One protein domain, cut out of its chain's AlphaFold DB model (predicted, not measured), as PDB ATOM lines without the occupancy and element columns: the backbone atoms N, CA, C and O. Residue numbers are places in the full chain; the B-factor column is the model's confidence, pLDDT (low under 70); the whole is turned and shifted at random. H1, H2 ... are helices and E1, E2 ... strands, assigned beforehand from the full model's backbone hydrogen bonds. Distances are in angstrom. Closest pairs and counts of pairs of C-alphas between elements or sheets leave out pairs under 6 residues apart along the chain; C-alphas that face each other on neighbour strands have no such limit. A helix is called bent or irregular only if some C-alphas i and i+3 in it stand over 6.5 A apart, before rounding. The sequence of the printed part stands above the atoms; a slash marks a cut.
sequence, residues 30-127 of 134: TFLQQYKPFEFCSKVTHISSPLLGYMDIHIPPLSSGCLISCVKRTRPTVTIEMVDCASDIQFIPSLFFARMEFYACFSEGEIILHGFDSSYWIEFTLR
ATOM      1  N   THR A  30      77.403  88.505  -0.446       91.00
ATOM      2  CA  THR A  30      78.323  88.237   0.655       91.00
ATOM      3  C   THR A  30      78.228  89.283   1.754       91.00
ATOM      4  O   THR A  30      78.195  90.487   1.500       91.00
ATOM      5  N   PHE A  31      78.227  88.820   3.003       90.88
ATOM      6  CA  PHE A  31      78.370  89.700   4.156       90.88
ATOM      7  C   PHE A  31      79.799  90.224   4.230       90.88
ATOM      8  O   PHE A  31      80.761  89.456   4.288       90.88
ATOM      9  N   LEU A  32      79.954  91.543   4.320       90.50
ATOM     10  CA  LEU A  32      81.278  92.156   4.423       90.50
ATOM     11  C   LEU A  32      81.867  92.097   5.838       90.50
ATOM     12  O   LEU A  32      83.020  92.467   6.057       90.50
ATOM     13  N   GLN A  33      81.111  91.595   6.821       85.62
ATOM     14  CA  GLN A  33      81.564  91.483   8.209       85.62
ATOM     15  C   GLN A  33      82.841  90.651   8.373       85.62
ATOM     16  O   GLN A  33      83.657  90.964   9.242       85.62
ATOM     17  N   GLN A  34      83.024  89.629   7.541       85.19
ATOM     18  CA  GLN A  34      84.208  88.768   7.553       85.19
ATOM     19  C   GLN A  34      85.488  89.475   7.083       85.19
ATOM     20  O   GLN A  34      86.583  89.009   7.379       85.19
ATOM     21  N   TYR A  35      85.359  90.629   6.423       87.62
ATOM     22  CA  TYR A  35      86.479  91.413   5.907       87.62
ATOM     23  C   TYR A  35      86.826  92.613   6.800       87.62
ATOM     24  O   TYR A  35      87.506  93.527   6.359       87.62
ATOM     25  N   LYS A  36      86.360  92.661   8.059       87.44
ATOM     26  CA  LYS A  36      86.686  93.758   8.992       87.44
ATOM     27  C   LYS A  36      88.185  93.748   9.373       87.44
ATOM     28  O   LYS A  36      88.658  92.720   9.860       87.44
ATOM     29  N   PRO A  37      88.905  94.890   9.326       92.81
ATOM     30  CA  PRO A  37      88.489  96.199   8.811       92.81
ATOM     31  C   PRO A  37      88.541  96.261   7.278       92.81
ATOM     32  O   PRO A  37      89.425  95.663   6.672       92.81
ATOM     33  N   PHE A  38      87.644  97.042   6.673       91.69
ATOM     34  CA  PHE A  38      87.621  97.247   5.224       91.69
ATOM     35  C   PHE A  38      87.359  98.705   4.861       91.69
ATOM     36  O   PHE A  38      86.750  99.456   5.622       91.69
ATOM     37  N   GLU A  39      87.783  99.072   3.662       93.06
ATOM     38  CA  GLU A  39      87.416 100.307   2.989       93.06
ATOM     39  C   GLU A  39      87.038  99.959   1.554       93.06
ATOM     40  O   GLU A  39      87.731  99.186   0.893       93.06
ATOM     41  N   PHE A  40      85.911 100.490   1.100       89.12
ATOM     42  CA  PHE A  40      85.406 100.279  -0.244       89.12
ATOM     43  C   PHE A  40      84.981 101.623  -0.826       89.12
ATOM     44  O   PHE A  40      84.082 102.259  -0.282       89.12
ATOM     45  N   CYS A  41      85.612 102.039  -1.923       90.06
ATOM     46  CA  CYS A  41      85.308 103.277  -2.633       90.06
ATOM     47  C   CYS A  41      84.957 102.965  -4.084       90.06
ATOM     48  O   CYS A  41      85.714 102.266  -4.755       90.06
ATOM     49  N   SER A  42      83.839 103.491  -4.580       90.06
ATOM     50  CA  SER A  42      83.472 103.339  -5.990       90.06
ATOM     51  C   SER A  42      82.543 104.452  -6.455       90.06
ATOM     52  O   SER A  42      81.898 105.134  -5.651       90.06
ATOM     53  N   LYS A  43      82.458 104.611  -7.778       89.50
ATOM     54  CA  LYS A  43      81.473 105.472  -8.422       89.50
ATOM     55  C   LYS A  43      80.060 104.950  -8.165       89.50
ATOM     56  O   LYS A  43      79.775 103.770  -8.384       89.50
ATOM     57  N   VAL A  44      79.185 105.849  -7.731       90.69
ATOM     58  CA  VAL A  44      77.775 105.591  -7.435       90.69
ATOM     59  C   VAL A  44      76.933 105.908  -8.666       90.69
ATOM     60  O   VAL A  44      77.002 107.012  -9.205       90.69
ATOM     61  N   THR A  45      76.124 104.947  -9.105       90.12
ATOM     62  CA  THR A  45      75.129 105.127 -10.177       90.12
ATOM     63  C   THR A  45      73.722 105.307  -9.623       90.12
ATOM     64  O   THR A  45      72.898 105.979 -10.241       90.12
ATOM     65  N   HIS A  46      73.460 104.765  -8.435       90.75
ATOM     66  CA  HIS A  46      72.206 104.944  -7.722       90.75
ATOM     67  C   HIS A  46      72.435 104.926  -6.210       90.75
ATOM     68  O   HIS A  46      73.282 104.183  -5.714       90.75
ATOM     69  N   ILE A  47      71.669 105.732  -5.478       90.81
ATOM     70  CA  ILE A  47      71.631 105.708  -4.017       90.81
ATOM     71  C   ILE A  47      70.179 105.758  -3.562       90.81
ATOM     72  O   ILE A  47      69.399 106.584  -4.039       90.81
ATOM     73  N   SER A  48      69.826 104.881  -2.630       91.00
ATOM     74  CA  SER A  48      68.485 104.815  -2.066       91.00
ATOM     75  C   SER A  48      68.572 104.654  -0.560       91.00
ATOM     76  O   SER A  48      69.300 103.802  -0.053       91.00
ATOM     77  N   SER A  49      67.884 105.525   0.173       90.94
ATOM     78  CA  SER A  49      67.773 105.421   1.621       90.94
ATOM     79  C   SER A  49      66.768 106.426   2.180       90.94
ATOM     80  O   SER A  49      66.833 107.608   1.828       90.94
ATOM     81  N   PRO A  50      65.915 106.030   3.142       87.06
ATOM     82  CA  PRO A  50      65.105 106.983   3.893       87.06
ATOM     83  C   PRO A  50      65.962 107.921   4.766       87.06
ATOM     84  O   PRO A  50      65.528 109.026   5.086       87.06
ATOM     85  N   LEU A  51      67.197 107.526   5.115       86.12
ATOM     86  CA  LEU A  51      68.129 108.341   5.902       86.12
ATOM     87  C   LEU A  51      68.455 109.676   5.239       86.12
ATOM     88  O   LEU A  51      68.606 110.673   5.939       86.12
ATOM     89  N   LEU A  52      68.566 109.694   3.908       86.69
ATOM     90  CA  LEU A  52      68.903 110.909   3.170       86.69
ATOM     91  C   LEU A  52      67.831 111.980   3.378       86.69
ATOM     92  O   LEU A  52      68.162 113.122   3.671       86.69
ATOM     93  N   GLY A  53      66.553 111.588   3.333       84.94
ATOM     94  CA  GLY A  53      65.436 112.487   3.622       84.94
ATOM     95  C   GLY A  53      65.373 112.903   5.093       84.94
ATOM     96  O   GLY A  53      65.165 114.075   5.387       84.94
ATOM     97  N   TYR A  54      65.598 111.973   6.031       84.81
ATOM     98  CA  TYR A  54      65.579 112.294   7.466       84.81
ATOM     99  C   TYR A  54      66.689 113.257   7.899       84.81
ATOM    100  O   TYR A  54      66.487 114.030   8.832       84.81
ATOM    101  N   MET A  55      67.852 113.196   7.251       84.62
ATOM    102  CA  MET A  55      69.003 114.053   7.548       84.62
ATOM    103  C   MET A  55      69.121 115.262   6.613       84.62
ATOM    104  O   MET A  55      70.119 115.974   6.692       84.62
ATOM    105  N   ASP A  56      68.130 115.494   5.748       86.25
ATOM    106  CA  ASP A  56      68.114 116.594   4.773       86.25
ATOM    107  C   ASP A  56      69.357 116.619   3.850       86.25
ATOM    108  O   ASP A  56      69.893 117.664   3.468       86.25
ATOM    109  N   ILE A  57      69.857 115.430   3.500       85.12
ATOM    110  CA  ILE A  57      71.042 115.264   2.657       85.12
ATOM    111  C   ILE A  57      70.628 115.323   1.195       85.12
ATOM    112  O   ILE A  57      69.946 114.440   0.673       85.12
ATOM    113  N   HIS A  58      71.120 116.354   0.521       84.50
ATOM    114  CA  HIS A  58      70.885 116.574  -0.893       84.50
ATOM    115  C   HIS A  58      71.976 115.885  -1.713       84.50
ATOM    116  O   HIS A  58      73.146 116.259  -1.643       84.50
ATOM    117  N   ILE A  59      71.584 114.878  -2.495       83.50
ATOM    118  CA  ILE A  59      72.477 114.203  -3.441       83.50
ATOM    119  C   ILE A  59      72.314 114.857  -4.820       83.50
ATOM    120  O   ILE A  59      71.183 114.941  -5.312       83.50
ATOM    121  N   PRO A  60      73.400 115.329  -5.458       80.12
ATOM    122  CA  PRO A  60      73.319 115.918  -6.787       80.12
ATOM    123  C   PRO A  60      72.874 114.882  -7.839       80.12
ATOM    124  O   PRO A  60      73.074 113.677  -7.654       80.12
ATOM    125  N   PRO A  61      72.283 115.319  -8.968       79.69
ATOM    126  CA  PRO A  61      71.868 114.411 -10.033       79.69
ATOM    127  C   PRO A  61      73.037 113.569 -10.571       79.69
ATOM    128  O   PRO A  61      73.998 114.093 -11.135       79.69
ATOM    129  N   LEU A  62      72.920 112.244 -10.459       79.44
ATOM    130  CA  LEU A  62      73.956 111.288 -10.881       79.44
ATOM    131  C   LEU A  62      74.097 111.158 -12.410       79.44
ATOM    132  O   LEU A  62      75.062 110.575 -12.894       79.44
ATOM    133  N   SER A  63      73.151 111.699 -13.187       68.38
ATOM    134  CA  SER A  63      73.107 111.582 -14.653       68.38
ATOM    135  C   SER A  63      74.191 112.380 -15.385       68.38
ATOM    136  O   SER A  63      74.496 112.071 -16.536       68.38
ATOM    137  N   SER A  64      74.778 113.391 -14.741       61.41
ATOM    138  CA  SER A  64      75.825 114.247 -15.319       61.41
ATOM    139  C   SER A  64      77.027 114.476 -14.396       61.41
ATOM    140  O   SER A  64      77.989 115.118 -14.812       61.41
ATOM    141  N   GLY A  65      76.968 113.990 -13.152       68.06
ATOM    142  CA  GLY A  65      77.996 114.174 -12.126       68.06
ATOM    143  C   GLY A  65      78.848 112.926 -11.878       68.06
ATOM    144  O   GLY A  65      78.536 111.817 -12.319       68.06
ATOM    145  N   CYS A  66      79.942 113.106 -11.147       81.88
ATOM    146  CA  CYS A  66      80.741 112.020 -10.590       81.88
ATOM    147  C   CYS A  66      80.460 111.999  -9.093       81.88
ATOM    148  O   CYS A  66      80.870 112.918  -8.406       81.88
ATOM    149  N   LEU A  67      79.753 110.988  -8.586       88.19
ATOM    150  CA  LEU A  67      79.627 110.777  -7.145       88.19
ATOM    151  C   LEU A  67      80.447 109.549  -6.766       88.19
ATOM    152  O   LEU A  67      80.197 108.456  -7.276       88.19
ATOM    153  N   ILE A  68      81.410 109.723  -5.870       89.44
ATOM    154  CA  ILE A  68      82.165 108.624  -5.267       89.44
ATOM    155  C   ILE A  68      81.651 108.436  -3.847       89.44
ATOM    156  O   ILE A  68      81.582 109.398  -3.084       89.44
ATOM    157  N   SER A  69      81.305 107.200  -3.490       90.94
ATOM    158  CA  SER A  69      81.011 106.821  -2.109       90.94
ATOM    159  C   SER A  69      82.114 105.913  -1.588       90.94
ATOM    160  O   SER A  69      82.484 104.944  -2.253       90.94
ATOM    161  N   CYS A  70      82.623 106.237  -0.404       91.56
ATOM    162  CA  CYS A  70      83.604 105.471   0.343       91.56
ATOM    163  C   CYS A  70      82.982 104.974   1.648       91.56
ATOM    164  O   CYS A  70      82.682 105.756   2.550       91.56
ATOM    165  N   VAL A  71      82.831 103.658   1.773       93.62
ATOM    166  CA  VAL A  71      82.403 102.989   3.001       93.62
ATOM    167  C   VAL A  71      83.628 102.453   3.727       93.62
ATOM    168  O   VAL A  71      84.305 101.540   3.260       93.62
ATOM    169  N   LYS A  72      83.891 103.010   4.906       94.06
ATOM    170  CA  LYS A  72      85.017 102.674   5.778       94.06
ATOM    171  C   LYS A  72      84.505 101.977   7.030       94.06
ATOM    172  O   LYS A  72      83.807 102.582   7.840       94.06
ATOM    173  N   ARG A  73      84.877 100.714   7.236       92.06
ATOM    174  CA  ARG A  73      84.605  99.953   8.464       92.06
ATOM    175  C   ARG A  73      85.885  99.773   9.265       92.06
ATOM    176  O   ARG A  73      86.745  98.962   8.929       92.06
ATOM    177  N   THR A  74      85.955 100.451  10.403       89.06
ATOM    178  CA  THR A  74      86.902 100.115  11.470       89.06
ATOM    179  C   THR A  74      86.311  99.021  12.371       89.06
ATOM    180  O   THR A  74      85.157  98.613  12.207       89.06
ATOM    181  N   ARG A  75      87.076  98.537  13.364       81.75
ATOM    182  CA  ARG A  75      86.559  97.571  14.357       81.75
ATOM    183  C   ARG A  75      85.269  98.067  15.046       81.75
ATOM    184  O   ARG A  75      84.309  97.299  15.063       81.75
ATOM    185  N   PRO A  76      85.210  99.299  15.599       86.31
ATOM    186  CA  PRO A  76      84.006  99.791  16.270       86.31
ATOM    187  C   PRO A  76      83.022 100.523  15.354       86.31
ATOM    188  O   PRO A  76      81.822 100.417  15.580       86.31
ATOM    189  N   THR A  77      83.465 101.228  14.310       89.94
ATOM    190  CA  THR A  77      82.609 102.180  13.573       89.94
ATOM    191  C   THR A  77      82.582 101.955  12.067       89.94
ATOM    192  O   THR A  77      83.467 101.315  11.498       89.94
ATOM    193  N   VAL A  78      81.527 102.467  11.444       93.31
ATOM    194  CA  VAL A  78      81.343 102.656  10.008       93.31
ATOM    195  C   VAL A  78      81.316 104.151   9.747       93.31
ATOM    196  O   VAL A  78      80.596 104.879  10.432       93.31
ATOM    197  N   THR A  79      82.039 104.577   8.725       94.31
ATOM    198  CA  THR A  79      81.927 105.907   8.145       94.31
ATOM    199  C   THR A  79      81.576 105.762   6.671       94.31
ATOM    200  O   THR A  79      82.179 104.948   5.976       94.31
ATOM    201  N   ILE A  80      80.595 106.528   6.209       93.56
ATOM    202  CA  ILE A  80      80.252 106.653   4.793       93.56
ATOM    203  C   ILE A  80      80.570 108.084   4.382       93.56
ATOM    204  O   ILE A  80      80.005 109.032   4.925       93.56
ATOM    205  N   GLU A  81      81.480 108.231   3.434       91.88
ATOM    206  CA  GLU A  81      81.858 109.505   2.835       91.88
ATOM    207  C   GLU A  81      81.356 109.540   1.399       91.88
ATOM    208  O   GLU A  81      81.492 108.558   0.676       91.88
ATOM    209  N   MET A  82      80.783 110.666   0.986       89.44
ATOM    210  CA  MET A  82      80.326 110.878  -0.381       89.44
ATOM    211  C   MET A  82      80.955 112.158  -0.916       89.44
ATOM    212  O   MET A  82      80.954 113.183  -0.236       89.44
ATOM    213  N   VAL A  83      81.512 112.089  -2.121       87.00
ATOM    214  CA  VAL A  83      82.211 113.204  -2.762       87.00
ATOM    215  C   VAL A  83      81.668 113.380  -4.169       87.00
ATOM    216  O   VAL A  83      81.730 112.450  -4.973       87.00
ATOM    217  N   ASP A  84      81.151 114.573  -4.462       86.19
ATOM    218  CA  ASP A  84      80.857 114.986  -5.831       86.19
ATOM    219  C   ASP A  84      82.142 115.507  -6.491       86.19
ATOM    220  O   ASP A  84      82.641 116.576  -6.152       86.19
ATOM    221  N   CYS A  85      82.697 114.745  -7.433       79.12
ATOM    222  CA  CYS A  85      83.924 115.092  -8.149       79.12
ATOM    223  C   CYS A  85      83.717 116.225  -9.167       79.12
ATOM    224  O   CYS A  85      84.699 116.730  -9.707       79.12
ATOM    225  N   ALA A  86      82.470 116.588  -9.489       77.31
ATOM    226  CA  ALA A  86      82.163 117.656 -10.440       77.31
ATOM    227  C   ALA A  86      82.060 119.042  -9.779       77.31
ATOM    228  O   ALA A  86      81.917 120.044 -10.481       77.31
ATOM    229  N   SER A  87      82.119 119.111  -8.447       69.31
ATOM    230  CA  SER A  87      81.910 120.336  -7.683       69.31
ATOM    231  C   SER A  87      83.053 120.575  -6.704       69.31
ATOM    232  O   SER A  87      83.309 119.764  -5.821       69.31
ATOM    233  N   ASP A  88      83.677 121.750  -6.787       62.84
ATOM    234  CA  ASP A  88      84.705 122.179  -5.829       62.84
ATOM    235  C   ASP A  88      84.128 122.473  -4.422       62.84
ATOM    236  O   ASP A  88      84.880 122.777  -3.496       62.84
ATOM    237  N   ILE A  89      82.792 122.462  -4.250       54.06
ATOM    238  CA  ILE A  89      82.111 123.110  -3.109       54.06
ATOM    239  C   ILE A  89      81.058 122.221  -2.409       54.06
ATOM    240  O   ILE A  89      80.626 122.549  -1.304       54.06
ATOM    241  N   GLN A  90      80.644 121.076  -2.959       59.88
ATOM    242  CA  GLN A  90      79.603 120.251  -2.318       59.88
ATOM    243  C   GLN A  90      80.189 119.185  -1.385       59.88
ATOM    244  O   GLN A  90      80.358 118.022  -1.742       59.88
ATOM    245  N   PHE A  91      80.472 119.597  -0.146       62.81
ATOM    246  CA  PHE A  91      80.726 118.666   0.951       62.81
ATOM    247  C   PHE A  91      79.415 117.974   1.342       62.81
ATOM    248  O   PHE A  91      78.559 118.579   1.990       62.81
ATOM    249  N   ILE A  92      79.250 116.708   0.952       77.25
ATOM    250  CA  ILE A  92      78.158 115.877   1.461       77.25
ATOM    251  C   ILE A  92      78.572 115.403   2.861       77.25
ATOM    252  O   ILE A  92      79.633 114.785   2.997       77.25
ATOM    253  N   PRO A  93      77.781 115.688   3.915       82.81
ATOM    254  CA  PRO A  93      78.133 115.295   5.272       82.81
ATOM    255  C   PRO A  93      78.401 113.793   5.378       82.81
ATOM    256  O   PRO A  93      77.600 112.973   4.925       82.81
ATOM    257  N   SER A  94      79.521 113.431   6.004       88.75
ATOM    258  CA  SER A  94      79.838 112.031   6.271       88.75
ATOM    259  C   SER A  94      78.839 111.435   7.261       88.75
ATOM    260  O   SER A  94      78.489 112.056   8.268       88.75
ATOM    261  N   LEU A  95      78.420 110.201   7.003       90.81
ATOM    262  CA  LEU A  95      77.537 109.453   7.889       90.81
ATOM    263  C   LEU A  95      78.356 108.546   8.799       90.81
ATOM    264  O   LEU A  95      79.291 107.888   8.347       90.81
ATOM    265  N   PHE A  96      77.975 108.474  10.071       91.38
ATOM    266  CA  PHE A  96      78.675 107.679  11.074       91.38
ATOM    267  C   PHE A  96      77.715 106.704  11.747       91.38
ATOM    268  O   PHE A  96      76.712 107.110  12.329       91.38
ATOM    269  N   PHE A  97      78.062 105.417  11.726       91.12
ATOM    270  CA  PHE A  97      77.265 104.360  12.344       91.12
ATOM    271  C   PHE A  97      78.136 103.459  13.217       91.12
ATOM    272  O   PHE A  97      79.259 103.107  12.863       91.12
ATOM    273  N   ALA A  98      77.620 103.027  14.366       88.50
ATOM    274  CA  ALA A  98      78.334 102.081  15.232       88.50
ATOM    275  C   ALA A  98      78.080 100.614  14.831       88.50
ATOM    276  O   ALA A  98      78.966  99.761  14.923       88.50
ATOM    277  N   ARG A  99      76.851 100.308  14.395       88.50
ATOM    278  CA  ARG A  99      76.348  98.929  14.271       88.50
ATOM    279  C   ARG A  99      75.917  98.529  12.866       88.50
ATOM    280  O   ARG A  99      75.485  97.399  12.703       88.50
ATOM    281  N   MET A 100      76.069  99.409  11.881       91.94
ATOM    282  CA  MET A 100      75.678  99.101  10.510       91.94
ATOM    283  C   MET A 100      76.498  97.924   9.962       91.94
ATOM    284  O   MET A 100      77.731  97.865  10.101       91.94
ATOM    285  N   GLU A 101      75.783  96.971   9.385       92.62
ATOM    286  CA  GLU A 101      76.313  95.823   8.666       92.62
ATOM    287  C   GLU A 101      76.163  96.053   7.170       92.62
ATOM    288  O   GLU A 101      75.366  96.882   6.742       92.62
ATOM    289  N   PHE A 102      76.971  95.349   6.380       93.31
ATOM    290  CA  PHE A 102      76.968  95.491   4.932       93.31
ATOM    291  C   PHE A 102      76.887  94.128   4.269       93.31
ATOM    292  O   PHE A 102      77.647  93.216   4.616       93.31
ATOM    293  N   TYR A 103      76.001  94.033   3.288       93.00
ATOM    294  CA  TYR A 103      75.862  92.913   2.377       93.00
ATOM    295  C   TYR A 103      76.090  93.414   0.952       93.00
ATOM    296  O   TYR A 103      75.553  94.450   0.565       93.00
ATOM    297  N   ALA A 104      76.925  92.714   0.194       92.00
ATOM    298  CA  ALA A 104      77.206  93.047  -1.194       92.00
ATOM    299  C   ALA A 104      76.557  92.006  -2.107       92.00
ATOM    300  O   ALA A 104      76.883  90.821  -2.019       92.00
ATOM    301  N   CYS A 105      75.662  92.459  -2.979       91.12
ATOM    302  CA  CYS A 105      75.137  91.685  -4.095       91.12
ATOM    303  C   CYS A 105      75.923  92.025  -5.361       91.12
ATOM    304  O   CYS A 105      76.330  93.170  -5.565       91.12
ATOM    305  N   PHE A 106      76.116  91.031  -6.223       86.56
ATOM    306  CA  PHE A 106      76.873  91.181  -7.462       86.56
ATOM    307  C   PHE A 106      75.964  90.865  -8.649       86.56
ATOM    308  O   PHE A 106      75.312  89.820  -8.662       86.56
ATOM    309  N   SER A 107      75.933  91.750  -9.639       78.69
ATOM    310  CA  SER A 107      75.262  91.532 -10.924       78.69
ATOM    311  C   SER A 107      76.257  91.723 -12.076       78.69
ATOM    312  O   SER A 107      77.441  92.003 -11.859       78.69
ATOM    313  N   GLU A 108      75.808  91.529 -13.318       75.56
ATOM    314  CA  GLU A 108      76.639  91.774 -14.500       75.56
ATOM    315  C   GLU A 108      76.965  93.270 -14.628       75.56
ATOM    316  O   GLU A 108      76.192  94.053 -15.173       75.56
ATOM    317  N   GLY A 109      78.132  93.665 -14.113       77.38
ATOM    318  CA  GLY A 109      78.668  95.020 -14.256       77.38
ATOM    319  C   GLY A 109      78.275  96.005 -13.154       77.38
ATOM    320  O   GLY A 109      78.660  97.169 -13.248       77.38
ATOM    321  N   GLU A 110      77.576  95.566 -12.104       86.56
ATOM    322  CA  GLU A 110      77.267  96.393 -10.935       86.56
ATOM    323  C   GLU A 110      77.490  95.631  -9.623       86.56
ATOM    324  O   GLU A 110      77.377  94.405  -9.529       86.56
ATOM    325  N   ILE A 111      77.816  96.392  -8.584       90.00
ATOM    326  CA  ILE A 111      77.878  95.928  -7.203       90.00
ATOM    327  C   ILE A 111      76.825  96.714  -6.441       90.00
ATOM    328  O   ILE A 111      76.875  97.941  -6.403       90.00
ATOM    329  N   ILE A 112      75.884  96.019  -5.813       92.31
ATOM    330  CA  ILE A 112      74.891  96.658  -4.955       92.31
ATOM    331  C   ILE A 112      75.322  96.437  -3.512       92.31
ATOM    332  O   ILE A 112      75.399  95.304  -3.037       92.31
ATOM    333  N   LEU A 113      75.633  97.527  -2.819       93.44
ATOM    334  CA  LEU A 113      76.049  97.515  -1.428       93.44
ATOM    335  C   LEU A 113      74.877  97.932  -0.542       93.44
ATOM    336  O   LEU A 113      74.515  99.106  -0.498       93.44
ATOM    337  N   HIS A 114      74.322  96.967   0.185       93.75
ATOM    338  CA  HIS A 114      73.239  97.172   1.136       93.75
ATOM    339  C   HIS A 114      73.802  97.315   2.554       93.75
ATOM    340  O   HIS A 114      74.295  96.351   3.142       93.75
ATOM    341  N   GLY A 115      73.757  98.529   3.100       93.44
ATOM    342  CA  GLY A 115      74.086  98.842   4.486       93.44
ATOM    343  C   GLY A 115      72.831  98.887   5.349       93.44
ATOM    344  O   GLY A 115      71.880  99.581   5.001       93.44
ATOM    345  N   PHE A 116      72.800  98.188   6.479       92.12
ATOM    346  CA  PHE A 116      71.610  98.151   7.333       92.12
ATOM    347  C   PHE A 116      71.926  97.964   8.817       92.12
ATOM    348  O   PHE A 116      72.948  97.397   9.202       92.12
ATOM    349  N   ASP A 117      71.023  98.460   9.658       88.62
ATOM    350  CA  ASP A 117      70.900  98.109  11.070       88.62
ATOM    351  C   ASP A 117      69.413  97.945  11.451       88.62
ATOM    352  O   ASP A 117      68.537  97.874  10.590       88.62
ATOM    353  N   SER A 118      69.108  97.847  12.748       85.00
ATOM    354  CA  SER A 118      67.732  97.671  13.239       85.00
ATOM    355  C   SER A 118      66.793  98.851  12.961       85.00
ATOM    356  O   SER A 118      65.587  98.727  13.163       85.00
ATOM    357  N   SER A 119      67.328 100.013  12.603       84.00
ATOM    358  CA  SER A 119      66.604 101.282  12.530       84.00
ATOM    359  C   SER A 119      66.674 101.918  11.148       84.00
ATOM    360  O   SER A 119      65.758 102.645  10.769       84.00
ATOM    361  N   TYR A 120      67.735 101.646  10.393       87.12
ATOM    362  CA  TYR A 120      68.027 102.334   9.153       87.12
ATOM    363  C   TYR A 120      68.645 101.405   8.115       87.12
ATOM    364  O   TYR A 120      69.277 100.399   8.434       87.12
ATOM    365  N   TRP A 121      68.504 101.786   6.850       92.00
ATOM    366  CA  TRP A 121      69.189 101.137   5.743       92.00
ATOM    367  C   TRP A 121      69.622 102.172   4.713       92.00
ATOM    368  O   TRP A 121      69.021 103.240   4.610       92.00
ATOM    369  N   ILE A 122      70.663 101.856   3.960       92.88
ATOM    370  CA  ILE A 122      71.179 102.639   2.846       92.88
ATOM    371  C   ILE A 122      71.713 101.690   1.787       92.88
ATOM    372  O   ILE A 122      72.401 100.726   2.102       92.88
ATOM    373  N   GLU A 123      71.387 101.953   0.532       93.81
ATOM    374  CA  GLU A 123      71.797 101.121  -0.587       93.81
ATOM    375  C   GLU A 123      72.514 101.963  -1.632       93.81
ATOM    376  O   GLU A 123      72.065 103.057  -1.984       93.81
ATOM    377  N   PHE A 124      73.635 101.438  -2.117       93.19
ATOM    378  CA  PHE A 124      74.396 102.015  -3.214       93.19
ATOM    379  C   PHE A 124      74.445 101.020  -4.363       93.19
ATOM    380  O   PHE A 124      74.921  99.903  -4.170       93.19
ATOM    381  N   THR A 125      74.050 101.443  -5.561       92.25
ATOM    382  CA  THR A 125      74.458 100.766  -6.793       92.25
ATOM    383  C   THR A 125      75.757 101.393  -7.257       92.25
ATOM    384  O   THR A 125      75.865 102.611  -7.438       92.25
ATOM    385  N   LEU A 126      76.762 100.546  -7.397       89.75
ATOM    386  CA  LEU A 126      78.130 100.926  -7.666       89.75
ATOM    387  C   LEU A 126      78.516 100.303  -8.991       89.75
ATOM    388  O   LEU A 126      78.330  99.106  -9.209       89.75
ATOM    389  N   ARG A 127      79.099 101.114  -9.862       86.00
ATOM    390  CA  ARG A 127      79.677 100.607 -11.096       86.00
ATOM    391  C   ARG A 127      81.172 100.408 -10.858       86.00
ATOM    392  O   ARG A 127      81.856 101.414 -10.667       86.00
TER     393      ARG A 127
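This is residues 30 to 127 of the 134 residues of an uncharacterized protein of Anopheles melas (UniProt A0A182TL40). Picture one twisted sheet folded back on itself into two leaves, partly face to face and with their strands crossed: E4, E3 and E2 make one leaf, E7, E6 and E5 the other, and the long, sharply bent E1 is the hinge between them. The short helices H1 and H2 only graze this folded sheet near the two ends of E1, and a long unnamed stretch, residues 55 to 66, leads from H2 back to E2. You have 98 residues printed, with named elements in the order H1 E1 H2 E2 E3 E4 E5 E6 E7; the sheet's order is E4 - E3 - E2 - E1 - E7 - E6 - E5, all antiparallel. The class is mostly strand, and the whole is compact, with a radius of gyration of the C-alphas of 13.0 A and spans of 35 by 32 by 21 A.

Start at C-alpha 32, (81.278, 92.156, 4.423), where H1, residues 32 to 35, begins. E1, residues 38 to 48, measures 21.8 A from C-alpha 38, (87.621, 97.247, 5.224), to C-alpha 48, and bends by 105 degrees at residue 45. H2 is residues 50 to 54. Next come E2, residues 67 to 73, 19.6 A; E3, residues 78 to 84, 20.1 A; and E4, residues 91 to 97, 18.6 A. Then read E5, residues 101 to 107, 20.1 A; E6, residues 110 to 116, 19.2 A; and E7, residues 121 to 127, 19.8 A, ending at C-alpha 127, (79.677, 100.607, -11.096).

Look first at E1, whose pairing is staggered: residues 38 to 43 pair with E2, where N 40 and O 71 are 2.9 A apart, and residues 43 to 48 with E7, where N 125 and O 46 are 2.8 A apart. E2, E3 and E4 form a meander, each strand the antiparallel neighbour of the one before; find N 70 and O 81 at 2.8 A, and N 80 and O 95 at 2.8 A. E5, E6 and E7 form another, with N 103 and O 114 at 2.9 A and N 113 and O 124 at 2.8 A. E4 and E5 are the edge strands and stay apart. The closest C-alphas of H1 and E5 are those of Leu 32 and Phe 102, 5.5 A; those of H2 and E7 are Leu 51 and Ile 122, 7.2 A. In H2 every O i to N i+4 pair is within hydrogen-bond range; H1 is too short for one.

The two farthest C-alphas, those of Gln 34 and Ile 89, are 36.0 A apart. The printed part has no cut, and its one long link joins H2 to E2. Mean pLDDT of the printed part is 86.3; look for values under 70 at residues 63 to 65 and 87 to 91 of this model.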